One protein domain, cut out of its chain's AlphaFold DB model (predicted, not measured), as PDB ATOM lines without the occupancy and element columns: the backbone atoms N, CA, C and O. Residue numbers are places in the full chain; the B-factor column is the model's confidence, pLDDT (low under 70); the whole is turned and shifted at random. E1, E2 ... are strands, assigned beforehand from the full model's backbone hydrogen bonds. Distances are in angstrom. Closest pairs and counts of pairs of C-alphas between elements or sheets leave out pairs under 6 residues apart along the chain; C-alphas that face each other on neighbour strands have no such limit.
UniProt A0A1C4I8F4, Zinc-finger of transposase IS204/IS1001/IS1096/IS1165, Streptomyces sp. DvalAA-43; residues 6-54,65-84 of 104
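AT A GLANCE: This is residues 6 to 54 and 65 to 84 of the 104 residues of the protein "Zinc-finger of transposase IS204/IS1001/IS1096/IS1165" of Streptomyces sp. DvalAA-43 (UniProt A0A1C4I8F4). Picture a long, strongly twisted sheet drawn out into a rod: the hairpin E1 and E2 makes one end, and E3, E4 and E5 side by side make the other part, with E4 between E3 and E5. The two parts are joined by a short parallel pairing of E2 with the first residues of E4, and the loop of residues 72 to 80 lies at the end of the rod away from the E1 and E2 turn. The printed part has 69 residues, with no named helix and five named strands, E1 to E5 along the chain, in one branched, mixed sheet in which E1 and E2, E3 and E4, and E4 and E5 are antiparallel neighbours and E2 and E4 parallel ones; the class is all strand. The whole is loose, with a radius of gyration of the C-alphas of 14.9 A, and spans 50 by 18 by 18 A.

HOW THE PARTS SIT: Begin at E4, residues 65 to 71, which has three neighbours in the staggered pairing of this sheet. On one side of it is E3, residues 42 to 54, antiparallel at 150 degrees; look there for N 47 and O 67, 2.9 A apart, and N 65 and O 49, 2.8 A. On the other side are E5, residues 81 to 83, and E2, residues 19 to 26. E4 and E5 form a hairpin at 158 degrees, with N 70 and O 82 2.7 A apart, within hydrogen-bond range. E2 is parallel to E4 at 26 degrees, with N 66 and O 24 2.8 A apart; the C-alphas of Arg 25 and Ala 66 face each other at 4.8 A. On the other side of E2 from E4 you find E1, residues 8 to 16, in a hairpin at 163 degrees, with N 14 and O 21 2.8 A apart. E1 and E3 are apart, and so are E2 and E3.

IN THESE COORDINATES: Find C-alpha 8 at (-36.517, -21.625, -12.134); from there E1 runs 22.5 A to C-alpha 16 and bends by 61 degrees at residue 11. E2 returns over 22.4 A, from C-alpha 19 to C-alpha 26. E3, the longest strand with 13 residues, begins at C-alpha 42 at (-40.757, -10.365, 2.632), spans 32.2 A and bends by 68 degrees at residue 45. E4 spans 19.4 A, and E5 ends at C-alpha 83 at (-30.935, -13.472, -1.188).

THE WHOLE: The two C-alphas farthest apart, those of Phe 17 and Asp 76, are 49.9 A from each other. Residues 55 to 64 are not printed, and across this cut, between E3 and E4, C-alphas 54 and 65 are 14.1 A apart. The link from E2 to E3 is long, residues 27 to 41; that from E1 to E2 is tight and that from E4 to E5 short. The mean pLDDT of the printed part is 80.6; look for values under 70 at residues 6, 29 and 52 to 54.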
ATOM      1  N   ASP A   6     -35.171 -26.896 -12.040       65.56
ATOM      2  CA  ASP A   6     -36.590 -27.021 -11.643       65.56
ATOM      3  C   ASP A   6     -37.068 -25.897 -10.700       65.56
ATOM      4  O   ASP A   6     -38.255 -25.591 -10.605       65.56
ATOM      5  N   GLU A   7     -36.134 -25.215 -10.033       71.94
ATOM      6  CA  GLU A   7     -36.438 -24.082  -9.158       71.94
ATOM      7  C   GLU A   7     -36.668 -22.777  -9.937       71.94
ATOM      8  O   GLU A   7     -36.967 -21.746  -9.325       71.94
ATOM      9  N   MET A   8     -36.504 -22.794 -11.263       76.00
ATOM     10  CA  MET A   8     -36.517 -21.625 -12.134       76.00
ATOM     11  C   MET A   8     -37.579 -21.760 -13.230       76.00
ATOM     12  O   MET A   8     -37.703 -22.791 -13.880       76.00
ATOM     13  N   ASP A   9     -38.323 -20.683 -13.461       77.81
ATOM     14  CA  ASP A   9     -39.252 -20.558 -14.579       77.81
ATOM     15  C   ASP A   9     -38.635 -19.677 -15.664       77.81
ATOM     16  O   ASP A   9     -38.124 -18.589 -15.370       77.81
ATOM     17  N   VAL A  10     -38.701 -20.142 -16.915       78.06
ATOM     18  CA  VAL A  10     -38.292 -19.365 -18.089       78.06
ATOM     19  C   VAL A  10     -39.321 -18.266 -18.327       78.06
ATOM     20  O   VAL A  10     -40.502 -18.531 -18.539       78.06
ATOM     21  N   GLU A  11     -38.868 -17.020 -18.297       80.56
ATOM     22  CA  GLU A  11     -39.693 -15.842 -18.556       80.56
ATOM     23  C   GLU A  11     -39.603 -15.416 -20.024       80.56
ATOM     24  O   GLU A  11     -40.608 -15.049 -20.631       80.56
ATOM     25  N   ALA A  12     -38.406 -15.486 -20.612       79.25
ATOM     26  CA  ALA A  12     -38.191 -15.145 -22.011       79.25
ATOM     27  C   ALA A  12     -36.964 -15.856 -22.584       79.25
ATOM     28  O   ALA A  12     -35.979 -16.082 -21.885       79.25
ATOM     29  N   VAL A  13     -36.997 -16.128 -23.888       80.69
ATOM     30  CA  VAL A  13     -35.842 -16.604 -24.652       80.69
ATOM     31  C   VAL A  13     -35.642 -15.677 -25.839       80.69
ATOM     32  O   VAL A  13     -36.570 -15.422 -26.604       80.69
ATOM     33  N   THR A  14     -34.426 -15.166 -25.996       81.38
ATOM     34  CA  THR A  14     -34.042 -14.324 -27.130       81.38
ATOM     35  C   THR A  14     -32.786 -14.882 -27.783       81.38
ATOM     36  O   THR A  14     -31.893 -15.377 -27.103       81.38
ATOM     37  N   ALA A  15     -32.712 -14.822 -29.110       80.75
ATOM     38  CA  ALA A  15     -31.544 -15.261 -29.864       80.75
ATOM     39  C   ALA A  15     -31.055 -14.115 -30.751       80.75
ATOM     40  O   ALA A  15     -31.808 -13.594 -31.572       80.75
ATOM     41  N   ALA A  16     -29.796 -13.718 -30.577       77.19
ATOM     42  CA  ALA A  16     -29.160 -12.669 -31.365       77.19
ATOM     43  C   ALA A  16     -27.656 -12.936 -31.495       77.19
ATOM     44  O   ALA A  16     -27.004 -13.326 -30.530       77.19
ATOM     45  N   PHE A  17     -27.096 -12.711 -32.687       76.00
ATOM     46  CA  PHE A  17     -25.646 -12.754 -32.945       76.00
ATOM     47  C   PHE A  17     -24.931 -14.018 -32.423       76.00
ATOM     48  O   PHE A  17     -23.876 -13.929 -31.798       76.00
ATOM     49  N   GLY A  18     -25.516 -15.204 -32.625       74.06
ATOM     50  CA  GLY A  18     -24.918 -16.459 -32.144       74.06
ATOM     51  C   GLY A  18     -24.900 -16.588 -30.616       74.06
ATOM     52  O   GLY A  18     -24.121 -17.362 -30.065       74.06
ATOM     53  N   THR A  19     -25.751 -15.834 -29.920       71.00
ATOM     54  CA  THR A  19     -25.992 -15.971 -28.484       71.00
ATOM     55  C   THR A  19     -27.480 -16.174 -28.235       71.00
ATOM     56  O   THR A  19     -28.310 -15.468 -28.806       71.00
ATOM     57  N   VAL A  20     -27.816 -17.141 -27.388       76.81
ATOM     58  CA  VAL A  20     -29.155 -17.284 -26.816       76.81
ATOM     59  C   VAL A  20     -29.111 -16.730 -25.401       76.81
ATOM     60  O   VAL A  20     -28.287 -17.142 -24.583       76.81
ATOM     61  N   GLU A  21     -29.972 -15.760 -25.134       77.69
ATOM     62  CA  GLU A  21     -30.185 -15.203 -23.812       77.69
ATOM     63  C   GLU A  21     -31.540 -15.669 -23.280       77.69
ATOM     64  O   GLU A  21     -32.592 -15.368 -23.849       77.69
ATOM     65  N   GLU A  22     -31.491 -16.407 -22.180       79.19
ATOM     66  CA  GLU A  22     -32.651 -16.871 -21.434       79.19
ATOM     67  C   GLU A  22     -32.822 -15.994 -20.195       79.19
ATOM     68  O   GLU A  22     -31.895 -15.833 -19.398       79.19
ATOM     69  N   VAL A  23     -34.007 -15.421 -20.013       80.56
ATOM     70  CA  VAL A  23     -34.396 -14.770 -18.766       80.56
ATOM     71  C   VAL A  23     -35.186 -15.778 -17.956       80.56
ATOM     72  O   VAL A  23     -36.193 -16.296 -18.430       80.56
ATOM     73  N   ALA A  24     -34.741 -16.026 -16.732       82.56
ATOM     74  CA  ALA A  24     -35.383 -16.955 -15.821       82.56
ATOM     75  C   ALA A  24     -35.604 -16.304 -14.455       82.56
ATOM     76  O   ALA A  24     -34.887 -15.380 -14.063       82.56
ATOM     77  N   ARG A  25     -36.571 -16.800 -13.689       81.94
ATOM     78  CA  ARG A  25     -36.866 -16.331 -12.329       81.94
ATOM     79  C   ARG A  25     -37.036 -17.522 -11.398       81.94
ATOM     80  O   ARG A  25     -37.610 -18.523 -11.791       81.94
ATOM     81  N   GLY A  26     -36.618 -17.388 -10.141       77.12
ATOM     82  CA  GLY A  26     -36.943 -18.393  -9.129       77.12
ATOM     83  C   GLY A  26     -38.454 -18.576  -8.926       77.12
ATOM     84  O   GLY A  26     -39.224 -17.607  -8.892       77.12
ATOM     85  N   ARG A  27     -38.893 -19.814  -8.722       73.81
ATOM     86  CA  ARG A  27     -40.302 -20.162  -8.498       73.81
ATOM     87  C   ARG A  27     -40.783 -19.802  -7.089       73.81
ATOM     88  O   ARG A  27     -41.939 -19.429  -6.886       73.81
ATOM     89  N   ALA A  28     -39.891 -19.829  -6.099       71.06
ATOM     90  CA  ALA A  28     -40.236 -19.673  -4.686       71.06
ATOM     91  C   ALA A  28     -40.787 -18.275  -4.348       71.06
ATOM     92  O   ALA A  28     -40.051 -17.303  -4.243       71.06
ATOM     93  N   VAL A  29     -42.095 -18.121  -4.129       67.75
ATOM     94  CA  VAL A  29     -42.709 -16.802  -3.834       67.75
ATOM     95  C   VAL A  29     -42.209 -16.199  -2.509       67.75
ATOM     96  O   VAL A  29     -42.105 -14.976  -2.390       67.75
ATOM     97  N   VAL A  30     -41.837 -17.054  -1.556       73.94
ATOM     98  CA  VAL A  30     -41.405 -16.739  -0.188       73.94
ATOM     99  C   VAL A  30     -40.264 -17.673   0.229       73.94
ATOM    100  O   VAL A  30     -40.183 -18.797  -0.259       73.94
ATOM    101  N   ALA A  31     -39.394 -17.230   1.138       79.19
ATOM    102  CA  ALA A  31     -38.265 -18.024   1.626       79.19
ATOM    103  C   ALA A  31     -38.057 -17.839   3.136       79.19
ATOM    104  O   ALA A  31     -38.361 -16.777   3.689       79.19
ATOM    105  N   ALA A  32     -37.539 -18.873   3.801       85.31
ATOM    106  CA  ALA A  32     -37.168 -18.802   5.212       85.31
ATOM    107  C   ALA A  32     -35.827 -18.079   5.358       85.31
ATOM    108  O   ALA A  32     -34.924 -18.254   4.538       85.31
ATOM    109  N   CYS A  33     -35.679 -17.269   6.407       84.50
ATOM    110  CA  CYS A  33     -34.402 -16.626   6.690       84.50
ATOM    111  C   CYS A  33     -33.352 -17.693   7.053       84.50
ATOM    112  O   CYS A  33     -33.533 -18.386   8.053       84.50
ATOM    113  N   PRO A  34     -32.206 -17.785   6.354       82.38
ATOM    114  CA  PRO A  34     -31.177 -18.779   6.671       82.38
ATOM    115  C   PRO A  34     -30.446 -18.497   7.994       82.38
ATOM    116  O   PRO A  34     -29.694 -19.338   8.465       82.38
ATOM    117  N   GLY A  35     -30.614 -17.302   8.576       85.06
ATOM    118  CA  GLY A  35     -30.006 -16.940   9.859       85.06
ATOM    119  C   GLY A  35     -30.851 -17.321  11.076       85.06
ATOM    120  O   GLY A  35     -30.297 -17.754  12.077       85.06
ATOM    121  N   CYS A  36     -32.174 -17.145  11.011       86.06
ATOM    122  CA  CYS A  36     -33.072 -17.367  12.157       86.06
ATOM    123  C   CYS A  36     -34.207 -18.367  11.892       86.06
ATOM    124  O   CYS A  36     -35.022 -18.601  12.776       86.06
ATOM    125  N   GLY A  37     -34.327 -18.902  10.674       84.62
ATOM    126  CA  GLY A  37     -35.416 -19.794  10.264       84.62
ATOM    127  C   GLY A  37     -36.782 -19.115  10.101       84.62
ATOM    128  O   GLY A  37     -37.713 -19.746   9.613       84.62
ATOM    129  N   CYS A  38     -36.918 -17.836  10.469       83.88
ATOM    130  CA  CYS A  38     -38.193 -17.123  10.421       83.88
ATOM    131  C   CYS A  38     -38.759 -17.084   8.993       83.88
ATOM    132  O   CYS A  38     -38.049 -16.759   8.033       83.88
ATOM    133  N   PHE A  39     -40.047 -17.402   8.878       81.69
ATOM    134  CA  PHE A  39     -40.783 -17.496   7.625       81.69
ATOM    135  C   PHE A  39     -42.158 -16.816   7.756       81.69
ATOM    136  O   PHE A  39     -42.782 -16.936   8.812       81.69
ATOM    137  N   PRO A  40     -42.666 -16.157   6.698       72.44
ATOM    138  CA  PRO A  40     -41.988 -15.879   5.432       72.44
ATOM    139  C   PRO A  40     -41.107 -14.622   5.502       72.44
ATOM    140  O   PRO A  40     -41.475 -13.613   6.107       72.44
ATOM    141  N   GLY A  41     -39.957 -14.644   4.824       78.75
ATOM    142  CA  GLY A  41     -39.253 -13.414   4.464       78.75
ATOM    143  C   GLY A  41     -40.067 -12.600   3.452       78.75
ATOM    144  O   GLY A  41     -40.686 -13.165   2.549       78.75
ATOM    145  N   ARG A  42     -40.069 -11.268   3.578       83.56
ATOM    146  CA  ARG A  42     -40.757 -10.365   2.632       83.56
ATOM    147  C   ARG A  42     -39.814  -9.929   1.525       83.56
ATOM    148  O   ARG A  42     -38.666  -9.609   1.811       83.56
ATOM    149  N   VAL A  43     -40.281  -9.877   0.277       86.44
ATOM    150  CA  VAL A  43     -39.466  -9.362  -0.834       86.44
ATOM    151  C   VAL A  43     -39.162  -7.887  -0.584       86.44
ATOM    152  O   VAL A  43     -40.069  -7.082  -0.410       86.44
ATOM    153  N   HIS A  44     -37.877  -7.560  -0.552       87.62
ATOM    154  CA  HIS A  44     -37.373  -6.201  -0.437       87.62
ATOM    155  C   HIS A  44     -37.109  -5.591  -1.803       87.62
ATOM    156  O   HIS A  44     -37.501  -4.458  -2.052       87.62
ATOM    157  N   ASP A  45     -36.437  -6.353  -2.665       88.12
ATOM    158  CA  ASP A  45     -36.024  -5.896  -3.984       88.12
ATOM    159  C   ASP A  45     -35.778  -7.087  -4.927       88.12
ATOM    160  O   ASP A  45     -35.706  -8.244  -4.489       88.12
ATOM    161  N   ARG A  46     -35.648  -6.808  -6.223       87.44
ATOM    162  CA  ARG A  46     -35.299  -7.768  -7.273       87.44
ATOM    163  C   ARG A  46     -34.124  -7.231  -8.075       87.44
ATOM    164  O   ARG A  46     -34.111  -6.071  -8.462       87.44
ATOM    165  N   PHE A  47     -33.160  -8.088  -8.380       85.31
ATOM    166  CA  PHE A  47     -32.035  -7.734  -9.241       85.31
ATOM    167  C   PHE A  47     -31.733  -8.859 -10.223       85.31
ATOM    168  O   PHE A  47     -31.997 -10.027  -9.950       85.31
ATOM    169  N   GLN A  48     -31.172  -8.511 -11.379       84.06
ATOM    170  CA  GLN A  48     -30.756  -9.502 -12.363       84.06
ATOM    171  C   GLN A  48     -29.314  -9.933 -12.124       84.06
ATOM    172  O   GLN A  48     -28.426  -9.116 -11.870       84.06
ATOM    173  N   ARG A  49     -29.071 -11.232 -12.261       81.75
ATOM    174  CA  ARG A  49     -27.742 -11.821 -12.222       81.75
ATOM    175  C   ARG A  49     -27.499 -12.633 -13.483       81.75
ATOM    176  O   ARG A  49     -28.284 -13.506 -13.827       81.75
ATOM    177  N   ARG A  50     -26.359 -12.397 -14.127       77.19
ATOM    178  CA  ARG A  50     -25.889 -13.228 -15.237       77.19
ATOM    179  C   ARG A  50     -25.211 -14.488 -14.696       77.19
ATOM    180  O   ARG A  50     -24.193 -14.385 -14.007       77.19
ATOM    181  N   LEU A  51     -25.750 -15.660 -15.015       73.81
ATOM    182  CA  LEU A  51     -25.033 -16.929 -14.916       73.81
ATOM    183  C   LEU A  51     -24.221 -17.058 -16.207       73.81
ATOM    184  O   LEU A  51     -24.768 -17.021 -17.309       73.81
ATOM    185  N   LYS A  52     -22.892 -17.032 -16.080       64.44
ATOM    186  CA  LYS A  52     -22.006 -16.843 -17.232       64.44
ATOM    187  C   LYS A  52     -21.760 -18.150 -17.989       64.44
ATOM    188  O   LYS A  52     -21.332 -19.128 -17.382       64.44
ATOM    189  N   ASP A  53     -21.975 -18.036 -19.298       60.34
ATOM    190  CA  ASP A  53     -21.423 -18.746 -20.452       60.34
ATOM    191  C   ASP A  53     -21.299 -20.261 -20.319       60.34
ATOM    192  O   ASP A  53     -20.240 -20.818 -20.037       60.34
ATOM    193  N   LEU A  54     -22.407 -20.916 -20.635       59.84
ATOM    194  CA  LEU A  54     -22.438 -22.313 -21.022       59.84
ATOM    195  C   LEU A  54     -22.329 -22.343 -22.545       59.84
ATOM    196  O   LEU A  54     -23.247 -21.872 -23.212       59.84
ATOM    197  N   LEU A  65     -30.792 -14.512 -14.560       82.25
ATOM    198  CA  LEU A  65     -31.665 -14.859 -13.458       82.25
ATOM    199  C   LEU A  65     -32.170 -13.602 -12.744       82.25
ATOM    200  O   LEU A  65     -31.374 -12.832 -12.202       82.25
ATOM    201  N   ALA A  66     -33.484 -13.412 -12.697       86.06
ATOM    202  CA  ALA A  66     -34.145 -12.472 -11.805       86.06
ATOM    203  C   ALA A  66     -34.160 -13.039 -10.375       86.06
ATOM    204  O   ALA A  66     -34.884 -13.982 -10.052       86.06
ATOM    205  N   VAL A  67     -33.345 -12.444  -9.511       84.06
ATOM    206  CA  VAL A  67     -33.109 -12.863  -8.128       84.06
ATOM    207  C   VAL A  67     -33.842 -11.934  -7.166       84.06
ATOM    208  O   VAL A  67     -33.741 -10.711  -7.276       84.06
ATOM    209  N   ARG A  68     -34.540 -12.491  -6.169       87.19
ATOM    210  CA  ARG A  68     -35.119 -11.698  -5.074       87.19
ATOM    211  C   ARG A  68     -34.148 -11.523  -3.917       87.19
ATOM    212  O   ARG A  68     -33.444 -12.446  -3.511       87.19
ATOM    213  N   ARG A  69     -34.186 -10.336  -3.318       88.69
ATOM    214  CA  ARG A  69     -33.677 -10.074  -1.975       88.69
ATOM    215  C   ARG A  69     -34.863  -9.995  -1.021       88.69
ATOM    216  O   ARG A  69     -35.808  -9.256  -1.275       88.69
ATOM    217  N   PHE A  70     -34.799 -10.731   0.076       88.25
ATOM    218  CA  PHE A  70     -35.788 -10.744   1.144       88.25
ATOM    219  C   PHE A  70     -35.304  -9.947   2.359       88.25
ATOM    220  O   PHE A  70     -34.101  -9.845   2.598       88.25
ATOM    221  N   ILE A  71     -36.246  -9.422   3.143       88.62
ATOM    222  CA  ILE A  71     -36.057  -8.954   4.519       88.62
ATOM    223  C   ILE A  71     -36.570 -10.032   5.482       88.62
ATOM    224  O   ILE A  71     -37.654 -10.587   5.279       88.62
ATOM    225  N   SER A  72     -35.797 -10.316   6.534       88.25
ATOM    226  CA  SER A  72     -36.207 -11.212   7.621       88.25
ATOM    227  C   SER A  72     -37.431 -10.665   8.361       88.25
ATOM    228  O   SER A  72     -37.513  -9.471   8.637       88.25
ATOM    229  N   GLY A  73     -38.372 -11.544   8.713       85.44
ATOM    230  CA  GLY A  73     -39.532 -11.186   9.537       85.44
ATOM    231  C   GLY A  73     -39.189 -10.946  11.012       85.44
ATOM    232  O   GLY A  73     -39.967 -10.312  11.719       85.44
ATOM    233  N   SER A  74     -38.027 -11.419  11.471       88.12
ATOM    234  CA  SER A  74     -37.550 -11.230  12.843       88.12
ATOM    235  C   SER A  74     -36.714  -9.952  12.955       88.12
ATOM    236  O   SER A  74     -35.705  -9.803  12.259       88.12
ATOM    237  N   ALA A  75     -37.128  -9.042  13.845       83.94
ATOM    238  CA  ALA A  75     -36.458  -7.763  14.097       83.94
ATOM    239  C   ALA A  75     -35.052  -7.935  14.704       83.94
ATOM    240  O   ALA A  75     -34.138  -7.178  14.369       83.94
ATOM    241  N   ASP A  76     -34.881  -8.967  15.529       87.88
ATOM    242  CA  ASP A  76     -33.629  -9.303  16.216       87.88
ATOM    243  C   ASP A  76     -32.685 -10.156  15.361       87.88
ATOM    244  O   ASP A  76     -31.592 -10.523  15.791       87.88
ATOM    245  N   CYS A  77     -33.080 -10.489  14.128       86.44
ATOM    246  CA  CYS A  77     -32.233 -11.284  13.262       86.44
ATOM    247  C   CYS A  77     -30.996 -10.469  12.837       86.44
ATOM    248  O   CYS A  77     -31.144  -9.439  12.167       86.44
ATOM    249  N   PRO A  78     -29.765 -10.955  13.107       85.25
ATOM    250  CA  PRO A  78     -28.549 -10.281  12.647       85.25
ATOM    251  C   PRO A  78     -28.483 -10.233  11.113       85.25
ATOM    252  O   PRO A  78     -27.858  -9.351  10.526       85.25
ATOM    253  N   ARG A  79     -29.182 -11.156  10.442       85.19
ATOM    254  CA  ARG A  79     -29.307 -11.225   8.988       85.19
ATOM    255  C   ARG A  79     -30.623 -10.594   8.529       85.19
ATOM    256  O   ARG A  79     -31.578 -11.283   8.174       85.19
ATOM    257  N   ARG A  80     -30.654  -9.257   8.533       87.62
ATOM    258  CA  ARG A  80     -31.833  -8.452   8.158       87.62
ATOM    259  C   ARG A  80     -32.273  -8.646   6.714       87.62
ATOM    260  O   ARG A  80     -33.471  -8.635   6.457       87.62
ATOM    261  N   THR A  81     -31.334  -8.839   5.790       89.75
ATOM    262  CA  THR A  81     -31.632  -9.172   4.395       89.75
ATOM    263  C   THR A  81     -30.910 -10.441   3.965       89.75
ATOM    264  O   THR A  81     -29.822 -10.764   4.447       89.75
ATOM    265  N   PHE A  82     -31.528 -11.189   3.060       86.19
ATOM    266  CA  PHE A  82     -30.936 -12.379   2.463       86.19
ATOM    267  C   PHE A  82     -31.400 -12.527   1.019       86.19
ATOM    268  O   PHE A  82     -32.438 -12.007   0.627       86.19
ATOM    269  N   VAL A  83     -30.590 -13.185   0.203       85.00
ATOM    270  CA  VAL A  83     -30.935 -13.472  -1.188       85.00
ATOM    271  C   VAL A  83     -31.738 -14.764  -1.231       85.00
ATOM    272  O   VAL A  83     -31.533 -15.635  -0.384       85.00
ATOM    273  N   GLU A  84     -32.654 -14.862  -2.189       81.62
ATOM    274  CA  GLU A  84     -33.351 -16.099  -2.514       81.62
ATOM    275  C   GLU A  84     -32.378 -17.286  -2.539       81.62
ATOM    276  O   GLU A  84     -31.338 -17.206  -3.205       81.62
TER     277      GLU A  84